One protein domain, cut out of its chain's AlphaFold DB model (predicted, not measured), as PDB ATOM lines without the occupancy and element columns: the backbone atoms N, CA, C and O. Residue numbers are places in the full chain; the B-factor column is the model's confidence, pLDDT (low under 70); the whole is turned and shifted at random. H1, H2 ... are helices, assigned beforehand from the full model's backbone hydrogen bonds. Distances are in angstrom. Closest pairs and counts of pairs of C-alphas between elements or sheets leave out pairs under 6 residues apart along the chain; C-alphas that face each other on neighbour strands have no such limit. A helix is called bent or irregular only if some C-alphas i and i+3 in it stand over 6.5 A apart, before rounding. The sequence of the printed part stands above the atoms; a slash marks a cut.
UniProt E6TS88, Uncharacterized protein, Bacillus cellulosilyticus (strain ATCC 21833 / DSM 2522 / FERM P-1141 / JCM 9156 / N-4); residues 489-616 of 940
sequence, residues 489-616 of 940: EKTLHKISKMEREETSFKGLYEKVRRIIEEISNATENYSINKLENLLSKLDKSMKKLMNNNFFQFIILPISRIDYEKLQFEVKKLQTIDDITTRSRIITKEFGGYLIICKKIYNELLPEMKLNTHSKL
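AT A GLANCE: This is residues 489 to 616 of the 940 residues of an uncharacterized protein of Bacillus cellulosilyticus (strain ATCC 21833 / DSM 2522 / FERM P-1141 / JCM 9156 / N-4) (UniProt E6TS88). Two helical hairpins, H1 with H2 and H3b with H4a, lie lengthwise in a rod, in which H1, H2 and H4a form a three-helix bundle and H3b packs on H4a alone. The short arm H3a crosses H1 and H4a where the chain passes from one hairpin to the other, and H4b, the last arm, touches no helix but is near H1. The printed part has 128 residues with four named helices, H1 to H4 in chain order, and no named strand; the class is all helix. The whole is only just compact, close to loose, with a radius of gyration of the C-alphas of 16.7 A and spans of 53 by 24 by 21 A.

HOW THE PARTS SIT: The longest helix by residues, H4, residues 579 to 616, was assigned as one helix by its hydrogen bonds but is bent: C-alphas 603 and 606 are 6.9 A apart, and its arms H4a, residues 579 to 603, and H4b, residues 606 to 616, stand at a steep tilt of 50 degrees. H4a touches residues 509 to 523 of H1, residues 489 to 524, opposite ways at a shallow tilt of 33 degrees, only just short of steep; the closest C-alphas, of Ile 516 and Thr 587, are 5.6 A apart. H2, residues 528 to 547, touches H1 in a hairpin, opposite ways at a shallow tilt of 16 degrees, closest at the C-alphas of Leu 508 and Leu 545, 5.6 A. Residues 528 to 535 of H2 touch residues 579 to 583 of H4a, closest at the C-alphas of Ile 528 and Ile 579, 7.3 A. H3, residues 549 to 575, was also assigned as one helix by its hydrogen bonds but is bent, with C-alphas 558 and 561 8.0 A apart; its arms are H3a, residues 549 to 558, itself irregular with C-alphas 553 and 556 6.6 A apart, and H3b, residues 561 to 575. H3a touches H1 about perpendicular, at 73 degrees, closest at the C-alphas of Glu 502 and Phe 550, 5.4 A. H3b and H4a form a hairpin at a shallow tilt of 11 degrees, closest at the C-alphas of Leu 573 and Arg 582, 6.2 A. H3b is apart from H1 and H2. Every O i to N i+4 pair is within hydrogen-bond range in H1 and H4a; in H2 it is 15 of 16, in H3a 3 of 6, in H3b 9 of 11 and in H4b 4 of 7.

IN THESE COORDINATES: H1 begins at C-alpha 489 (35.060, 49.301, 32.098) and measures 53.0 A from first to last C-alpha. H4a measures 35.9 A, H2 28.9 A and H3b 23.0 A. H4b ends at C-alpha 616 (38.346, 42.002, 26.093), 10.0 A from C-alpha 489.

THE WHOLE: The two C-alphas farthest apart, of Glu 489 and Tyr 526, are 55.1 A from each other. The printed part has no cut, and the links H1 to H2, H2 to H3 and H3 to H4 are tight. The mean pLDDT of the printed part is 89.6, and residues 574 to 575 are under 70.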
ATOM      1  N   GLU A 489      36.501  49.180  31.833       85.94
ATOM      2  CA  GLU A 489      35.060  49.301  32.098       85.94
ATOM      3  C   GLU A 489      34.316  50.002  30.961       85.94
ATOM      4  O   GLU A 489      33.229  49.574  30.564       85.94
ATOM      5  N   LYS A 490      34.908  51.073  30.425       88.19
ATOM      6  CA  LYS A 490      34.307  51.871  29.355       88.19
ATOM      7  C   LYS A 490      34.210  51.054  28.074       88.19
ATOM      8  O   LYS A 490      33.153  51.025  27.444       88.19
ATOM      9  N   THR A 491      35.267  50.319  27.733       89.44
ATOM     10  CA  THR A 491      35.254  49.387  26.601       89.44
ATOM     11  C   THR A 491      34.205  48.294  26.789       89.44
ATOM     12  O   THR A 491      33.450  48.012  25.861       89.44
ATOM     13  N   LEU A 492      34.107  47.692  27.979       88.75
ATOM     14  CA  LEU A 492      33.109  46.655  28.259       88.75
ATOM     15  C   LEU A 492      31.679  47.194  28.094       88.75
ATOM     16  O   LEU A 492      30.835  46.524  27.501       88.75
ATOM     17  N   HIS A 493      31.418  48.433  28.519       90.88
ATOM     18  CA  HIS A 493      30.133  49.089  28.270       90.88
ATOM     19  C   HIS A 493      29.854  49.281  26.769       90.88
ATOM     20  O   HIS A 493      28.731  49.043  26.311       90.88
ATOM     21  N   LYS A 494      30.865  49.676  25.981       92.88
ATOM     22  CA  LYS A 494      30.758  49.785  24.515       92.88
ATOM     23  C   LYS A 494      30.491  48.433  23.858       92.88
ATOM     24  O   LYS A 494      29.670  48.381  22.949       92.88
ATOM     25  N   ILE A 495      31.102  47.350  24.342       92.00
ATOM     26  CA  ILE A 495      30.795  45.983  23.896       92.00
ATOM     27  C   ILE A 495      29.319  45.682  24.133       92.00
ATOM     28  O   ILE A 495      28.606  45.414  23.172       92.00
ATOM     29  N   SER A 496      28.821  45.823  25.365       91.00
ATOM     30  CA  SER A 496      27.406  45.557  25.662       91.00
ATOM     31  C   SER A 496      26.456  46.433  24.840       91.00
ATOM     32  O   SER A 496      25.379  45.986  24.450       91.00
ATOM     33  N   LYS A 497      26.832  47.687  24.554       95.25
ATOM     34  CA  LYS A 497      26.063  48.545  23.645       95.25
ATOM     35  C   LYS A 497      26.074  47.994  22.220       95.25
ATOM     36  O   LYS A 497      25.004  47.901  21.631       95.25
ATOM     37  N   MET A 498      27.233  47.617  21.685       95.44
ATOM     38  CA  MET A 498      27.342  47.065  20.335       95.44
ATOM     39  C   MET A 498      26.553  45.764  20.181       95.44
ATOM     40  O   MET A 498      25.915  45.566  19.158       95.44
ATOM     41  N   GLU A 499      26.533  44.902  21.195       91.69
ATOM     42  CA  GLU A 499      25.740  43.666  21.165       91.69
ATOM     43  C   GLU A 499      24.234  43.946  21.085       91.69
ATOM     44  O   GLU A 499      23.528  43.324  20.298       91.69
ATOM     45  N   ARG A 500      23.738  44.956  21.814       93.81
ATOM     46  CA  ARG A 500      22.342  45.405  21.668       93.81
ATOM     47  C   ARG A 500      22.059  45.989  20.283       93.81
ATOM     48  O   ARG A 500      20.981  45.779  19.732       93.81
ATOM     49  N   GLU A 501      23.005  46.744  19.732       96.62
ATOM     50  CA  GLU A 501      22.890  47.332  18.392       96.62
ATOM     51  C   GLU A 501      22.895  46.253  17.307       96.62
ATOM     52  O   GLU A 501      22.125  46.355  16.360       96.62
ATOM     53  N   GLU A 502      23.685  45.194  17.476       94.69
ATOM     54  CA  GLU A 502      23.708  44.006  16.622       94.69
ATOM     55  C   GLU A 502      22.356  43.270  16.653       94.69
ATOM     56  O   GLU A 502      21.753  43.040  15.602       94.69
ATOM     57  N   THR A 503      21.791  43.029  17.842       91.12
ATOM     58  CA  THR A 503      20.433  42.464  17.967       91.12
ATOM     59  C   THR A 503      19.388  43.351  17.280       91.12
ATOM     60  O   THR A 503      18.537  42.875  16.523       91.12
ATOM     61  N   SER A 504      19.466  44.671  17.488       94.69
ATOM     62  CA  SER A 504      18.585  45.633  16.818       94.69
ATOM     63  C   SER A 504      18.768  45.629  15.298       94.69
ATOM     64  O   SER A 504      17.786  45.813  14.576       94.69
ATOM     65  N   PHE A 505      19.990  45.441  14.799       96.00
ATOM     66  CA  PHE A 505      20.288  45.362  13.372       96.00
ATOM     67  C   PHE A 505      19.577  44.168  12.731       96.00
ATOM     68  O   PHE A 505      18.889  44.364  11.731       96.00
ATOM     69  N   LYS A 506      19.636  42.971  13.335       92.31
ATOM     70  CA  LYS A 506      18.896  41.786  12.852       92.31
ATOM     71  C   LYS A 506      17.391  42.049  12.748       92.31
ATOM     72  O   LYS A 506      16.773  41.753  11.726       92.31
ATOM     73  N   GLY A 507      16.800  42.655  13.780       92.31
ATOM     74  CA  GLY A 507      15.374  42.993  13.786       92.31
ATOM     75  C   GLY A 507      14.991  44.016  12.708       92.31
ATOM     76  O   GLY A 507      13.959  43.877  12.047       92.31
ATOM     77  N   LEU A 508      15.832  45.033  12.494       96.00
ATOM     78  CA  LEU A 508      15.644  46.016  11.424       96.00
ATOM     79  C   LEU A 508      15.814  45.382  10.041       96.00
ATOM     80  O   LEU A 508      15.014  45.670   9.154       96.00
ATOM     81  N   TYR A 509      16.800  44.502   9.870       95.38
ATOM     82  CA  TYR A 509      17.044  43.769   8.632       95.38
ATOM     83  C   TYR A 509      15.810  42.960   8.223       95.38
ATOM     84  O   TYR A 509      15.297  43.143   7.120       95.38
ATOM     85  N   GLU A 510      15.272  42.138   9.129       93.06
ATOM     86  CA  GLU A 510      14.084  41.316   8.855       93.06
ATOM     87  C   GLU A 510      12.858  42.170   8.534       93.06
ATOM     88  O   GLU A 510      12.060  41.840   7.655       93.06
ATOM     89  N   LYS A 511      12.716  43.313   9.210       95.06
ATOM     90  CA  LYS A 511      11.649  44.264   8.909       95.06
ATOM     91  C   LYS A 511      11.766  44.820   7.489       95.06
ATOM     92  O   LYS A 511      10.761  44.880   6.789       95.06
ATOM     93  N   VAL A 512      12.960  45.242   7.070       96.25
ATOM     94  CA  VAL A 512      13.187  45.746   5.707       96.25
ATOM     95  C   VAL A 512      12.940  44.632   4.690       96.25
ATOM     96  O   VAL A 512      12.211  44.856   3.728       96.25
ATOM     97  N   ARG A 513      13.473  43.429   4.930       94.94
ATOM     98  CA  ARG A 513      13.290  42.251   4.071       94.94
ATOM     99  C   ARG A 513      11.809  41.966   3.803       94.94
ATOM    100  O   ARG A 513      11.408  41.879   2.649       94.94
ATOM    101  N   ARG A 514      10.980  41.935   4.855       94.88
ATOM    102  CA  ARG A 514       9.520  41.754   4.736       94.88
ATOM    103  C   ARG A 514       8.844  42.867   3.935       94.88
ATOM    104  O   ARG A 514       7.975  42.586   3.122       94.88
ATOM    105  N   ILE A 515       9.249  44.126   4.129       96.38
ATOM    106  CA  ILE A 515       8.705  45.247   3.343       96.38
ATOM    107  C   ILE A 515       9.043  45.075   1.854       96.38
ATOM    108  O   ILE A 515       8.182  45.310   1.013       96.38
ATOM    109  N   ILE A 516      10.262  44.640   1.521       95.06
ATOM    110  CA  ILE A 516      10.680  44.367   0.137       95.06
ATOM    111  C   ILE A 516       9.841  43.233  -0.478       95.06
ATOM    112  O   ILE A 516       9.361  43.375  -1.603       95.06
ATOM    113  N   GLU A 517       9.592  42.150   0.265       93.75
ATOM    114  CA  GLU A 517       8.696  41.059  -0.161       93.75
ATOM    115  C   GLU A 517       7.259  41.561  -0.402       93.75
ATOM    116  O   GLU A 517       6.648  41.255  -1.428       93.75
ATOM    117  N   GLU A 518       6.726  42.395   0.497       94.31
ATOM    118  CA  GLU A 518       5.404  43.013   0.341       94.31
ATOM    119  C   GLU A 518       5.322  43.935  -0.885       94.31
ATOM    120  O   GLU A 518       4.290  43.944  -1.563       94.31
ATOM    121  N   ILE A 519       6.386  44.691  -1.190       93.38
ATOM    122  CA  ILE A 519       6.470  45.533  -2.395       93.38
ATOM    123  C   ILE A 519       6.473  44.654  -3.644       93.38
ATOM    124  O   ILE A 519       5.718  44.944  -4.570       93.38
ATOM    125  N   SER A 520       7.267  43.579  -3.671       91.12
ATOM    126  CA  SER A 520       7.307  42.645  -4.805       91.12
ATOM    127  C   SER A 520       5.912  42.088  -5.103       91.12
ATOM    128  O   SER A 520       5.405  42.246  -6.212       91.12
ATOM    129  N   ASN A 521       5.226  41.578  -4.075       90.12
ATOM    130  CA  ASN A 521       3.867  41.048  -4.201       90.12
ATOM    131  C   ASN A 521       2.849  42.122  -4.627       90.12
ATOM    132  O   ASN A 521       1.944  41.855  -5.414       90.12
ATOM    133  N   ALA A 522       2.950  43.349  -4.104       89.31
ATOM    134  CA  ALA A 522       2.053  44.445  -4.485       89.31
ATOM    135  C   ALA A 522       2.301  44.951  -5.918       89.31
ATOM    136  O   ALA A 522       1.361  45.429  -6.555       89.31
ATOM    137  N   THR A 523       3.538  44.826  -6.412       88.19
ATOM    138  CA  THR A 523       3.937  45.177  -7.783       88.19
ATOM    139  C   THR A 523       3.335  44.185  -8.776       88.19
ATOM    140  O   THR A 523       2.743  44.602  -9.765       88.19
ATOM    141  N   GLU A 524       3.396  42.884  -8.476       85.88
ATOM    142  CA  GLU A 524       2.778  41.827  -9.295       85.88
ATOM    143  C   GLU A 524       1.245  41.937  -9.351       85.88
ATOM    144  O   GLU A 524       0.634  41.649 -10.377       85.88
ATOM    145  N   ASN A 525       0.625  42.414  -8.268       85.44
ATOM    146  CA  ASN A 525      -0.825  42.591  -8.149       85.44
ATOM    147  C   ASN A 525      -1.317  44.022  -8.480       85.44
ATOM    148  O   ASN A 525      -2.445  44.371  -8.129       85.44
ATOM    149  N   TYR A 526      -0.483  44.877  -9.092       76.38
ATOM    150  CA  TYR A 526      -0.819  46.243  -9.548       76.38
ATOM    151  C   TYR A 526      -1.521  47.151  -8.506       76.38
ATOM    152  O   TYR A 526      -2.380  47.973  -8.829       76.38
ATOM    153  N   SER A 527      -1.158  47.038  -7.224       80.81
ATOM    154  CA  SER A 527      -1.808  47.776  -6.126       80.81
ATOM    155  C   SER A 527      -1.142  49.134  -5.829       80.81
ATOM    156  O   SER A 527      -0.446  49.282  -4.823       80.81
ATOM    157  N   ILE A 528      -1.385  50.149  -6.667       78.62
ATOM    158  CA  ILE A 528      -0.687  51.461  -6.649       78.62
ATOM    159  C   ILE A 528      -0.694  52.160  -5.272       78.62
ATOM    160  O   ILE A 528       0.370  52.446  -4.726       78.62
ATOM    161  N   ASN A 529      -1.860  52.365  -4.648       81.19
ATOM    162  CA  ASN A 529      -1.953  53.050  -3.341       81.19
ATOM    163  C   ASN A 529      -1.221  52.295  -2.213       81.19
ATOM    164  O   ASN A 529      -0.777  52.879  -1.220       81.19
ATOM    165  N   LYS A 530      -1.099  50.967  -2.340       88.62
ATOM    166  CA  LYS A 530      -0.339  50.143  -1.397       88.62
ATOM    167  C   LYS A 530       1.166  50.329  -1.612       88.62
ATOM    168  O   LYS A 530       1.896  50.404  -0.625       88.62
ATOM    169  N   LEU A 531       1.616  50.458  -2.864       87.88
ATOM    170  CA  LEU A 531       3.023  50.662  -3.221       87.88
ATOM    171  C   LEU A 531       3.586  51.966  -2.650       87.88
ATOM    172  O   LEU A 531       4.623  51.921  -1.998       87.88
ATOM    173  N   GLU A 532       2.896  53.100  -2.794       86.50
ATOM    174  CA  GLU A 532       3.376  54.388  -2.250       86.50
ATOM    175  C   GLU A 532       3.635  54.322  -0.739       86.50
ATOM    176  O   GLU A 532       4.685  54.733  -0.235       86.50
ATOM    177  N   ASN A 533       2.692  53.721  -0.011       90.38
ATOM    178  CA  ASN A 533       2.799  53.528   1.428       90.38
ATOM    179  C   ASN A 533       3.955  52.592   1.807       90.38
ATOM    180  O   ASN A 533       4.657  52.844   2.792       90.38
ATOM    181  N   LEU A 534       4.158  51.507   1.055       93.44
ATOM    182  CA  LEU A 534       5.246  50.561   1.297       93.44
ATOM    183  C   LEU A 534       6.621  51.164   0.985       93.44
ATOM    184  O   LEU A 534       7.536  50.982   1.784       93.44
ATOM    185  N   LEU A 535       6.752  51.942  -0.092       90.50
ATOM    186  CA  LEU A 535       7.984  52.658  -0.434       90.50
ATOM    187  C   LEU A 535       8.374  53.655   0.668       90.50
ATOM    188  O   LEU A 535       9.497  53.622   1.165       90.50
ATOM    189  N   SER A 536       7.422  54.449   1.172       90.06
ATOM    190  CA  SER A 536       7.683  55.353   2.306       90.06
ATOM    191  C   SER A 536       8.098  54.600   3.582       90.06
ATOM    192  O   SER A 536       8.945  55.060   4.356       90.06
ATOM    193  N   LYS A 537       7.509  53.422   3.834       95.06
ATOM    194  CA  LYS A 537       7.898  52.553   4.960       95.06
ATOM    195  C   LYS A 537       9.294  51.960   4.772       95.06
ATOM    196  O   LYS A 537      10.013  51.836   5.773       95.06
ATOM    197  N   LEU A 538       9.661  51.602   3.541       94.19
ATOM    198  CA  LEU A 538      10.984  51.099   3.189       94.19
ATOM    199  C   LEU A 538      12.041  52.160   3.487       94.19
ATOM    200  O   LEU A 538      12.926  51.887   4.292       94.19
ATOM    201  N   ASP A 539      11.881  53.383   2.974       90.56
ATOM    202  CA  ASP A 539      12.820  54.491   3.199       90.56
ATOM    203  C   ASP A 539      13.057  54.751   4.690       90.56
ATOM    204  O   ASP A 539      14.193  54.829   5.166       90.56
ATOM    205  N   LYS A 540      11.975  54.822   5.478       94.94
ATOM    206  CA  LYS A 540      12.055  55.016   6.935       94.94
ATOM    207  C   LYS A 540      12.780  53.864   7.630       94.94
ATOM    208  O   LYS A 540      13.531  54.102   8.577       94.94
ATOM    209  N   SER A 541      12.528  52.622   7.216       96.19
ATOM    210  CA  SER A 541      13.122  51.433   7.842       96.19
ATOM    211  C   SER A 541      14.586  51.259   7.441       96.19
ATOM    212  O   SER A 541      15.409  50.971   8.307       96.19
ATOM    213  N   MET A 542      14.928  51.540   6.185       93.81
ATOM    214  CA  MET A 542      16.302  51.569   5.691       93.81
ATOM    215  C   MET A 542      17.119  52.660   6.365       93.81
ATOM    216  O   MET A 542      18.205  52.377   6.855       93.81
ATOM    217  N   LYS A 543      16.579  53.876   6.519       94.50
ATOM    218  CA  LYS A 543      17.256  54.940   7.276       94.50
ATOM    219  C   LYS A 543      17.551  54.521   8.720       94.50
ATOM    220  O   LYS A 543      18.625  54.812   9.235       94.50
ATOM    221  N   LYS A 544      16.626  53.809   9.375       97.25
ATOM    222  CA  LYS A 544      16.855  53.256  10.723       97.25
ATOM    223  C   LYS A 544      17.928  52.168  10.734       97.25
ATOM    224  O   LYS A 544      18.793  52.216  11.600       97.25
ATOM    225  N   LEU A 545      17.877  51.223   9.791       96.44
ATOM    226  CA  LEU A 545      18.898  50.182   9.624       96.44
ATOM    227  C   LEU A 545      20.278  50.807   9.424       96.44
ATOM    228  O   LEU A 545      21.238  50.406  10.066       96.44
ATOM    229  N   MET A 546      20.357  51.825   8.574       94.19
ATOM    230  CA  MET A 546      21.602  52.495   8.241       94.19
ATOM    231  C   MET A 546      22.128  53.349   9.391       94.19
ATOM    232  O   MET A 546      23.330  53.428   9.561       94.19
ATOM    233  N   ASN A 547      21.274  53.943  10.224       96.38
ATOM    234  CA  ASN A 547      21.712  54.720  11.391       96.38
ATOM    235  C   ASN A 547      22.098  53.856  12.607       96.38
ATOM    236  O   ASN A 547      22.545  54.393  13.618       96.38
ATOM    237  N   ASN A 548      21.892  52.540  12.549       97.81
ATOM    238  CA  ASN A 548      22.276  51.623  13.616       97.81
ATOM    239  C   ASN A 548      23.808  51.566  13.766       97.81
ATOM    240  O   ASN A 548      24.537  51.547  12.773       97.81
ATOM    241  N   ASN A 549      24.308  51.506  15.004       96.88
ATOM    242  CA  ASN A 549      25.755  51.567  15.245       96.88
ATOM    243  C   ASN A 549      26.493  50.328  14.712       96.88
ATOM    244  O   ASN A 549      27.603  50.453  14.200       96.88
ATOM    245  N   PHE A 550      25.887  49.142  14.779       96.88
ATOM    246  CA  PHE A 550      26.486  47.944  14.192       96.88
ATOM    247  C   PHE A 550      26.607  48.088  12.669       96.88
ATOM    248  O   PHE A 550      27.658  47.792  12.103       96.88
ATOM    249  N   PHE A 551      25.592  48.647  12.002       97.12
ATOM    250  CA  PHE A 551      25.707  48.967  10.581       97.12
ATOM    251  C   PHE A 551      26.830  49.977  10.312       97.12
ATOM    252  O   PHE A 551      27.701  49.697   9.497       97.12
ATOM    253  N   GLN A 552      26.845  51.115  11.009       95.75
ATOM    254  CA  GLN A 552      27.799  52.205  10.762       95.75
ATOM    255  C   GLN A 552      29.261  51.803  10.984       95.75
ATOM    256  O   GLN A 552      30.123  52.184  10.198       95.75
ATOM    257  N   PHE A 553      29.548  51.032  12.036       94.56
ATOM    258  CA  PHE A 553      30.926  50.736  12.434       94.56
ATOM    259  C   PHE A 553      31.442  49.377  11.950       94.56
ATOM    260  O   PHE A 553      32.658  49.190  11.946       94.56
ATOM    261  N   ILE A 554      30.562  48.444  11.556       93.88
ATOM    262  CA  ILE A 554      30.940  47.073  11.162       93.88
ATOM    263  C   ILE A 554      30.546  46.751   9.713       93.88
ATOM    264  O   ILE A 554      31.376  46.243   8.964       93.88
ATOM    265  N   ILE A 555      29.305  47.035   9.298       95.75
ATOM    266  CA  ILE A 555      28.813  46.661   7.955       95.75
ATOM    267  C   ILE A 555      29.242  47.673   6.890       95.75
ATOM    268  O   ILE A 555      29.893  47.298   5.915       95.75
ATOM    269  N   LEU A 556      28.912  48.951   7.090       94.88
ATOM    270  CA  LEU A 556      29.141  50.037   6.140       94.88
ATOM    271  C   LEU A 556      30.607  50.183   5.705       94.88
ATOM    272  O   LEU A 556      30.823  50.356   4.510       94.88
ATOM    273  N   PRO A 557      31.622  50.078   6.587       92.31
ATOM    274  CA  PRO A 557      33.019  50.190   6.164       92.31
ATOM    275  C   PRO A 557      33.407  49.128   5.132       92.31
ATOM    276  O   PRO A 557      34.228  49.382   4.257       92.31
ATOM    277  N   ILE A 558      32.785  47.948   5.197       92.81
ATOM    278  CA  ILE A 558      33.032  46.840   4.272       92.81
ATOM    279  C   ILE A 558      32.202  46.994   3.000       92.81
ATOM    280  O   ILE A 558      32.727  46.806   1.903       92.81
ATOM    281  N   SER A 559      30.923  47.352   3.139       92.94
ATOM    282  CA  SER A 559      29.987  47.508   2.022       92.94
ATOM    283  C   SER A 559      29.983  48.908   1.405       92.94
ATOM    284  O   SER A 559      29.086  49.214   0.625       92.94
ATOM    285  N   ARG A 560      30.949  49.777   1.735       89.00
ATOM    286  CA  ARG A 560      30.946  51.202   1.367       89.00
ATOM    287  C   ARG A 560      30.758  51.433  -0.131       89.00
ATOM    288  O   ARG A 560      29.947  52.264  -0.515       89.00
ATOM    289  N   ILE A 561      31.441  50.662  -0.977       85.94
ATOM    290  CA  ILE A 561      31.294  50.765  -2.436       85.94
ATOM    291  C   ILE A 561      29.885  50.365  -2.880       85.94
ATOM    292  O   ILE A 561      29.284  51.040  -3.711       85.94
ATOM    293  N   ASP A 562      29.350  49.269  -2.344       89.44
ATOM    294  CA  ASP A 562      28.001  48.803  -2.682       89.44
ATOM    295  C   ASP A 562      26.932  49.777  -2.178       89.44
ATOM    296  O   ASP A 562      25.910  49.984  -2.826       89.44
ATOM    297  N   TYR A 563      27.204  50.433  -1.053       90.44
ATOM    298  CA  TYR A 563      26.368  51.480  -0.496       90.44
ATOM    299  C   TYR A 563      26.391  52.758  -1.346       90.44
ATOM    300  O   TYR A 563      25.330  53.298  -1.654       90.44
ATOM    301  N   GLU A 564      27.574  53.216  -1.769       84.38
ATOM    302  CA  GLU A 564      27.732  54.357  -2.681       84.38
ATOM    303  C   GLU A 564      26.987  54.093  -4.011       84.38
ATOM    304  O   GLU A 564      26.250  54.957  -4.490       84.38
ATOM    305  N   LYS A 565      27.060  52.864  -4.550       84.00
ATOM    306  CA  LYS A 565      26.270  52.435  -5.721       84.00
ATOM    307  C   LYS A 565      24.762  52.452  -5.461       84.00
ATOM    308  O   LYS A 565      24.015  52.981  -6.280       84.00
ATOM    309  N   LEU A 566      24.302  51.915  -4.326       88.25
ATOM    310  CA  LEU A 566      22.880  51.934  -3.964       88.25
ATOM    311  C   LEU A 566      22.347  53.371  -3.901       88.25
ATOM    312  O   LEU A 566      21.289  53.662  -4.452       88.25
ATOM    313  N   GLN A 567      23.080  54.284  -3.257       84.12
ATOM    314  CA  GLN A 567      22.693  55.695  -3.186       84.12
ATOM    315  C   GLN A 567      22.580  56.331  -4.574       84.12
ATOM    316  O   GLN A 567      21.675  57.131  -4.817       84.12
ATOM    317  N   PHE A 568      23.496  55.984  -5.474       78.19
ATOM    318  CA  PHE A 568      23.489  56.471  -6.844       78.19
ATOM    319  C   PHE A 568      22.267  55.971  -7.632       78.19
ATOM    320  O   PHE A 568      21.548  56.785  -8.215       78.19
ATOM    321  N   GLU A 569      21.958  54.674  -7.575       80.19
ATOM    322  CA  GLU A 569      20.765  54.110  -8.224       80.19
ATOM    323  C   GLU A 569      19.466  54.701  -7.657       80.19
ATOM    324  O   GLU A 569      18.561  55.063  -8.408       80.19
ATOM    325  N   VAL A 570      19.389  54.912  -6.340       81.81
ATOM    326  CA  VAL A 570      18.225  55.545  -5.696       81.81
ATOM    327  C   VAL A 570      17.985  56.974  -6.194       81.81
ATOM    328  O   VAL A 570      16.830  57.369  -6.359       81.81
ATOM    329  N   LYS A 571      19.036  57.749  -6.489       77.00
ATOM    330  CA  LYS A 571      18.879  59.100  -7.058       77.00
ATOM    331  C   LYS A 571      18.269  59.066  -8.462       77.00
ATOM    332  O   LYS A 571      17.382  59.866  -8.741       77.00
ATOM    333  N   LYS A 572      18.678  58.124  -9.321       71.31
ATOM    334  CA  LYS A 572      18.106  57.970 -10.676       71.31
ATOM    335  C   LYS A 572      16.613  57.652 -10.645       71.31
ATOM    336  O   LYS A 572      15.862  58.075 -11.511       71.31
ATOM    337  N   LEU A 573      16.163  56.927  -9.626       74.69
ATOM    338  CA  LEU A 573      14.764  56.525  -9.493       74.69
ATOM    339  C   LEU A 573      13.804  57.693  -9.237       74.69
ATOM    340  O   LEU A 573      12.599  57.532  -9.432       74.69
ATOM    341  N   GLN A 574      14.310  58.863  -8.835       68.69
ATOM    342  CA  GLN A 574      13.498  60.069  -8.657       68.69
ATOM    343  C   GLN A 574      12.985  60.642  -9.985       68.69
ATOM    344  O   GLN A 574      12.014  61.390  -9.969       68.69
ATOM    345  N   THR A 575      13.592  60.277 -11.121       69.94
ATOM    346  CA  THR A 575      13.191  60.751 -12.457       69.94
ATOM    347  C   THR A 575      12.259  59.779 -13.189       69.94
ATOM    348  O   THR A 575      11.966  59.993 -14.361       69.94
ATOM    349  N   ILE A 576      11.841  58.682 -12.544       77.56
ATOM    350  CA  ILE A 576      10.931  57.687 -13.124       77.56
ATOM    351  C   ILE A 576       9.517  57.913 -12.580       77.56
ATOM    352  O   ILE A 576       9.271  57.717 -11.386       77.56
ATOM    353  N   ASP A 577       8.592  58.257 -13.478       77.69
ATOM    354  CA  ASP A 577       7.189  58.523 -13.139       77.69
ATOM    355  C   ASP A 577       6.381  57.239 -12.877       77.69
ATOM    356  O   ASP A 577       5.516  57.217 -12.000       77.69
ATOM    357  N   ASP A 578       6.671  56.140 -13.589       85.50
ATOM    358  CA  ASP A 578       5.958  54.872 -13.391       85.50
ATOM    359  C   ASP A 578       6.350  54.197 -12.068       85.50
ATOM    360  O   ASP A 578       7.443  53.638 -11.902       85.50
ATOM    361  N   ILE A 579       5.407  54.197 -11.126       84.62
ATOM    362  CA  ILE A 579       5.580  53.623  -9.792       84.62
ATOM    363  C   ILE A 579       5.862  52.118  -9.820       84.62
ATOM    364  O   ILE A 579       6.569  51.624  -8.940       84.62
ATOM    365  N   THR A 580       5.352  51.387 -10.811       84.38
ATOM    366  CA  THR A 580       5.528  49.929 -10.914       84.38
ATOM    367  C   THR A 580       6.973  49.599 -11.285       84.38
ATOM    368  O   THR A 580       7.642  48.829 -10.591       84.38
ATOM    369  N   THR A 581       7.500  50.264 -12.317       85.62
ATOM    370  CA  THR A 581       8.906  50.188 -12.730       85.62
ATOM    371  C   THR A 581       9.830  50.639 -11.606       85.62
ATOM    372  O   THR A 581      10.777  49.924 -11.265       85.62
ATOM    373  N   ARG A 582       9.518  51.771 -10.962       87.12
ATOM    374  CA  ARG A 582      10.279  52.276  -9.813       87.12
ATOM    375  C   ARG A 582      10.317  51.259  -8.668       87.12
ATOM    376  O   ARG A 582      11.391  50.988  -8.137       87.12
ATOM    377  N   SER A 583       9.181  50.649  -8.330       87.62
ATOM    378  CA  SER A 583       9.081  49.633  -7.270       87.62
ATOM    379  C   SER A 583       9.905  48.388  -7.591       87.62
ATOM    380  O   SER A 583      10.616  47.887  -6.723       87.62
ATOM    381  N   ARG A 584       9.889  47.922  -8.847       88.06
ATOM    382  CA  ARG A 584      10.680  46.762  -9.284       88.06
ATOM    383  C   ARG A 584      12.183  47.001  -9.143       88.06
ATOM    384  O   ARG A 584      12.897  46.115  -8.674       88.06
ATOM    385  N   ILE A 585      12.664  48.185  -9.529       87.38
ATOM    386  CA  ILE A 585      14.085  48.530  -9.402       87.38
ATOM    387  C   ILE A 585      14.462  48.693  -7.925       87.38
ATOM    388  O   ILE A 585      15.444  48.102  -7.492       87.38
ATOM    389  N   ILE A 586      13.650  49.393  -7.122       88.81
ATOM    390  CA  ILE A 586      13.877  49.546  -5.675       88.81
ATOM    391  C   ILE A 586      14.010  48.182  -4.988       88.81
ATOM    392  O   ILE A 586      14.988  47.942  -4.284       88.81
ATOM    393  N   THR A 587      13.073  47.262  -5.229       89.19
ATOM    394  CA  THR A 587      13.110  45.901  -4.672       89.19
ATOM    395  C   THR A 587      14.404  45.174  -5.041       89.19
ATOM    396  O   THR A 587      15.026  44.553  -4.178       89.19
ATOM    397  N   LYS A 588      14.847  45.287  -6.299       91.06
ATOM    398  CA  LYS A 588      16.089  44.672  -6.782       91.06
ATOM    399  C   LYS A 588      17.328  45.258  -6.096       91.06
ATOM    400  O   LYS A 588      18.134  44.496  -5.567       91.06
ATOM    401  N   GLU A 589      17.482  46.581  -6.095       91.12
ATOM    402  CA  GLU A 589      18.699  47.239  -5.601       91.12
ATOM    403  C   GLU A 589      18.815  47.154  -4.069       91.12
ATOM    404  O   GLU A 589      19.850  46.738  -3.541       91.12
ATOM    405  N   PHE A 590      17.733  47.437  -3.331       93.38
ATOM    406  CA  PHE A 590      17.730  47.288  -1.870       93.38
ATOM    407  C   PHE A 590      17.840  45.820  -1.442       93.38
ATOM    408  O   PHE A 590      18.562  45.516  -0.491       93.38
ATOM    409  N   GLY A 591      17.166  44.902  -2.146       92.88
ATOM    410  CA  GLY A 591      17.257  43.467  -1.880       92.88
ATOM    411  C   GLY A 591      18.676  42.932  -2.080       92.88
ATOM    412  O   GLY A 591      19.203  42.238  -1.208       92.88
ATOM    413  N   GLY A 592      19.334  43.323  -3.177       94.12
ATOM    414  CA  GLY A 592      20.737  42.996  -3.434       94.12
ATOM    415  C   GLY A 592      21.670  43.509  -2.335       94.12
ATOM    416  O   GLY A 592      22.500  42.755  -1.824       94.12
ATOM    417  N   TYR A 593      21.490  44.759  -1.899       95.62
ATOM    418  CA  TYR A 593      22.304  45.341  -0.831       95.62
ATOM    419  C   TYR A 593      22.086  44.670   0.538       95.62
ATOM    420  O   TYR A 593      23.047  44.458   1.284       95.62
ATOM    421  N   LEU A 594      20.854  44.269   0.873       95.12
ATOM    422  CA  LEU A 594      20.587  43.497   2.093       95.12
ATOM    423  C   LEU A 594      21.338  42.160   2.099       95.12
ATOM    424  O   LEU A 594      21.959  41.814   3.105       95.12
ATOM    425  N   ILE A 595      21.349  41.430   0.980       94.50
ATOM    426  CA  ILE A 595      22.085  40.161   0.875       94.50
ATOM    427  C   ILE A 595      23.577  40.373   1.173       94.50
ATOM    428  O   ILE A 595      24.177  39.581   1.906       94.50
ATOM    429  N   ILE A 596      24.164  41.465   0.672       94.62
ATOM    430  CA  ILE A 596      25.552  41.849   0.968       94.62
ATOM    431  C   ILE A 596      25.731  42.104   2.471       94.62
ATOM    432  O   ILE A 596      26.628  41.525   3.086       94.62
ATOM    433  N   CYS A 597      24.848  42.893   3.094       95.69
ATOM    434  CA  CYS A 597      24.897  43.171   4.535       95.69
ATOM    435  C   CYS A 597      24.848  41.888   5.378       95.69
ATOM    436  O   CYS A 597      25.620  41.727   6.322       95.69
ATOM    437  N   LYS A 598      23.970  40.948   5.016       93.75
ATOM    438  CA  LYS A 598      23.831  39.646   5.679       93.75
ATOM    439  C   LYS A 598      25.082  38.783   5.529       93.75
ATOM    440  O   LYS A 598      25.518  38.165   6.500       93.75
ATOM    441  N   LYS A 599      25.679  38.752   4.334       91.56
ATOM    442  CA  LYS A 599      26.945  38.046   4.099       91.56
ATOM    443  C   LYS A 599      28.048  38.597   5.006       91.56
ATOM    444  O   LYS A 599      28.697  37.820   5.699       91.56
ATOM    445  N   ILE A 600      28.203  39.921   5.057       92.44
ATOM    446  CA  ILE A 600      29.205  40.584   5.906       92.44
ATOM    447  C   ILE A 600      28.960  40.269   7.386       92.44
ATOM    448  O   ILE A 600      29.899  39.904   8.093       92.44
ATOM    449  N   TYR A 601      27.705  40.354   7.846       92.88
ATOM    450  CA  TYR A 601      27.324  39.978   9.209       92.88
ATOM    451  C   TYR A 601      27.786  38.550   9.539       92.88
ATOM    452  O   TYR A 601      28.471  38.341  10.539       92.88
ATOM    453  N   ASN A 602      27.456  37.576   8.681       88.00
ATOM    454  CA  ASN A 602      27.749  36.163   8.932       88.00
ATOM    455  C   ASN A 602      29.257  35.880   8.991       88.00
ATOM    456  O   ASN A 602      29.693  35.021   9.752       88.00
ATOM    457  N   GLU A 603      30.050  36.609   8.207       85.38
ATOM    458  CA  GLU A 603      31.507  36.472   8.180       85.38
ATOM    459  C   GLU A 603      32.193  37.137   9.384       85.38
ATOM    460  O   GLU A 603      33.197  36.621   9.877       85.38
ATOM    461  N   LEU A 604      31.691  38.285   9.854       87.62
ATOM    462  CA  LEU A 604      32.346  39.058  10.914       87.62
ATOM    463  C   LEU A 604      31.872  38.741  12.327       87.62
ATOM    464  O   LEU A 604      32.662  38.903  13.261       87.62
ATOM    465  N   LEU A 605      30.624  38.307  12.519       88.62
ATOM    466  CA  LEU A 605      30.083  38.064  13.858       88.62
ATOM    467  C   LEU A 605      30.971  37.112  14.685       88.62
ATOM    468  O   LEU A 605      31.284  37.468  15.827       88.62
ATOM    469  N   PRO A 606      31.452  35.964  14.154       85.25
ATOM    470  CA  PRO A 606      32.316  35.075  14.928       85.25
ATOM    471  C   PRO A 606      33.644  35.725  15.321       85.25
ATOM    472  O   PRO A 606      34.118  35.547  16.443       85.25
ATOM    473  N   GLU A 607      34.234  36.522  14.429       84.69
ATOM    474  CA  GLU A 607      35.493  37.226  14.685       84.69
ATOM    475  C   GLU A 607      35.323  38.311  15.754       84.69
ATOM    476  O   GLU A 607      36.126  38.413  16.688       84.69
ATOM    477  N   MET A 608      34.230  39.069  15.688       90.19
ATOM    478  CA  MET A 608      33.904  40.077  16.690       90.19
ATOM    479  C   MET A 608      33.647  39.435  18.060       90.19
ATOM    480  O   MET A 608      34.323  39.771  19.033       90.19
ATOM    481  N   LYS A 609      32.722  38.476  18.152       86.69
ATOM    482  CA  LYS A 609      32.334  37.866  19.434       86.69
ATOM    483  C   LYS A 609      33.504  37.124  20.070       86.69
ATOM    484  O   LYS A 609      33.852  37.353  21.228       86.69
ATOM    485  N   LEU A 610      34.180  36.287  19.290       80.50
ATOM    486  CA  LEU A 610      35.142  35.352  19.845       80.50
ATOM    487  C   LEU A 610      36.570  35.903  19.893       80.50
ATOM    488  O   LEU A 610      37.296  35.591  20.836       80.50
ATOM    489  N   ASN A 611      37.017  36.678  18.905       81.31
ATOM    490  CA  ASN A 611      38.397  37.180  18.874       81.31
ATOM    491  C   ASN A 611      38.545  38.596  19.427       81.31
ATOM    492  O   ASN A 611      39.671  38.991  19.720       81.31
ATOM    493  N   THR A 612      37.433  39.304  19.638       88.69
ATOM    494  CA  THR A 612      37.432  40.669  20.175       88.69
ATOM    495  C   THR A 612      36.735  40.735  21.530       88.69
ATOM    496  O   THR A 612      37.399  40.922  22.547       88.69
ATOM    497  N   HIS A 613      35.413  40.533  21.576       89.19
ATOM    498  CA  HIS A 613      34.608  40.741  22.786       89.19
ATOM    499  C   HIS A 613      35.000  39.791  23.916       89.19
ATOM    500  O   HIS A 613      35.313  40.254  25.009       89.19
ATOM    501  N   SER A 614      35.075  38.486  23.637       82.00
ATOM    502  CA  SER A 614      35.525  37.474  24.602       82.00
ATOM    503  C   SER A 614      36.917  37.805  25.164       82.00
ATOM    504  O   SER A 614      37.091  37.879  26.378       82.00
ATOM    505  N   LYS A 615      37.902  38.136  24.311       84.44
ATOM    506  CA  LYS A 615      39.255  38.509  24.770       84.44
ATOM    507  C   LYS A 615      39.269  39.785  25.617       84.44
ATOM    508  O   LYS A 615      40.017  39.859  26.587       84.44
ATOM    509  N   LEU A 616      38.453  40.782  25.288       86.56
ATOM    510  CA  LEU A 616      38.346  42.002  26.093       86.56
ATOM    511  C   LEU A 616      37.705  41.732  27.462       86.56
ATOM    512  O   LEU A 616      38.150  42.306  28.452       86.56
TER     513      LEU A 616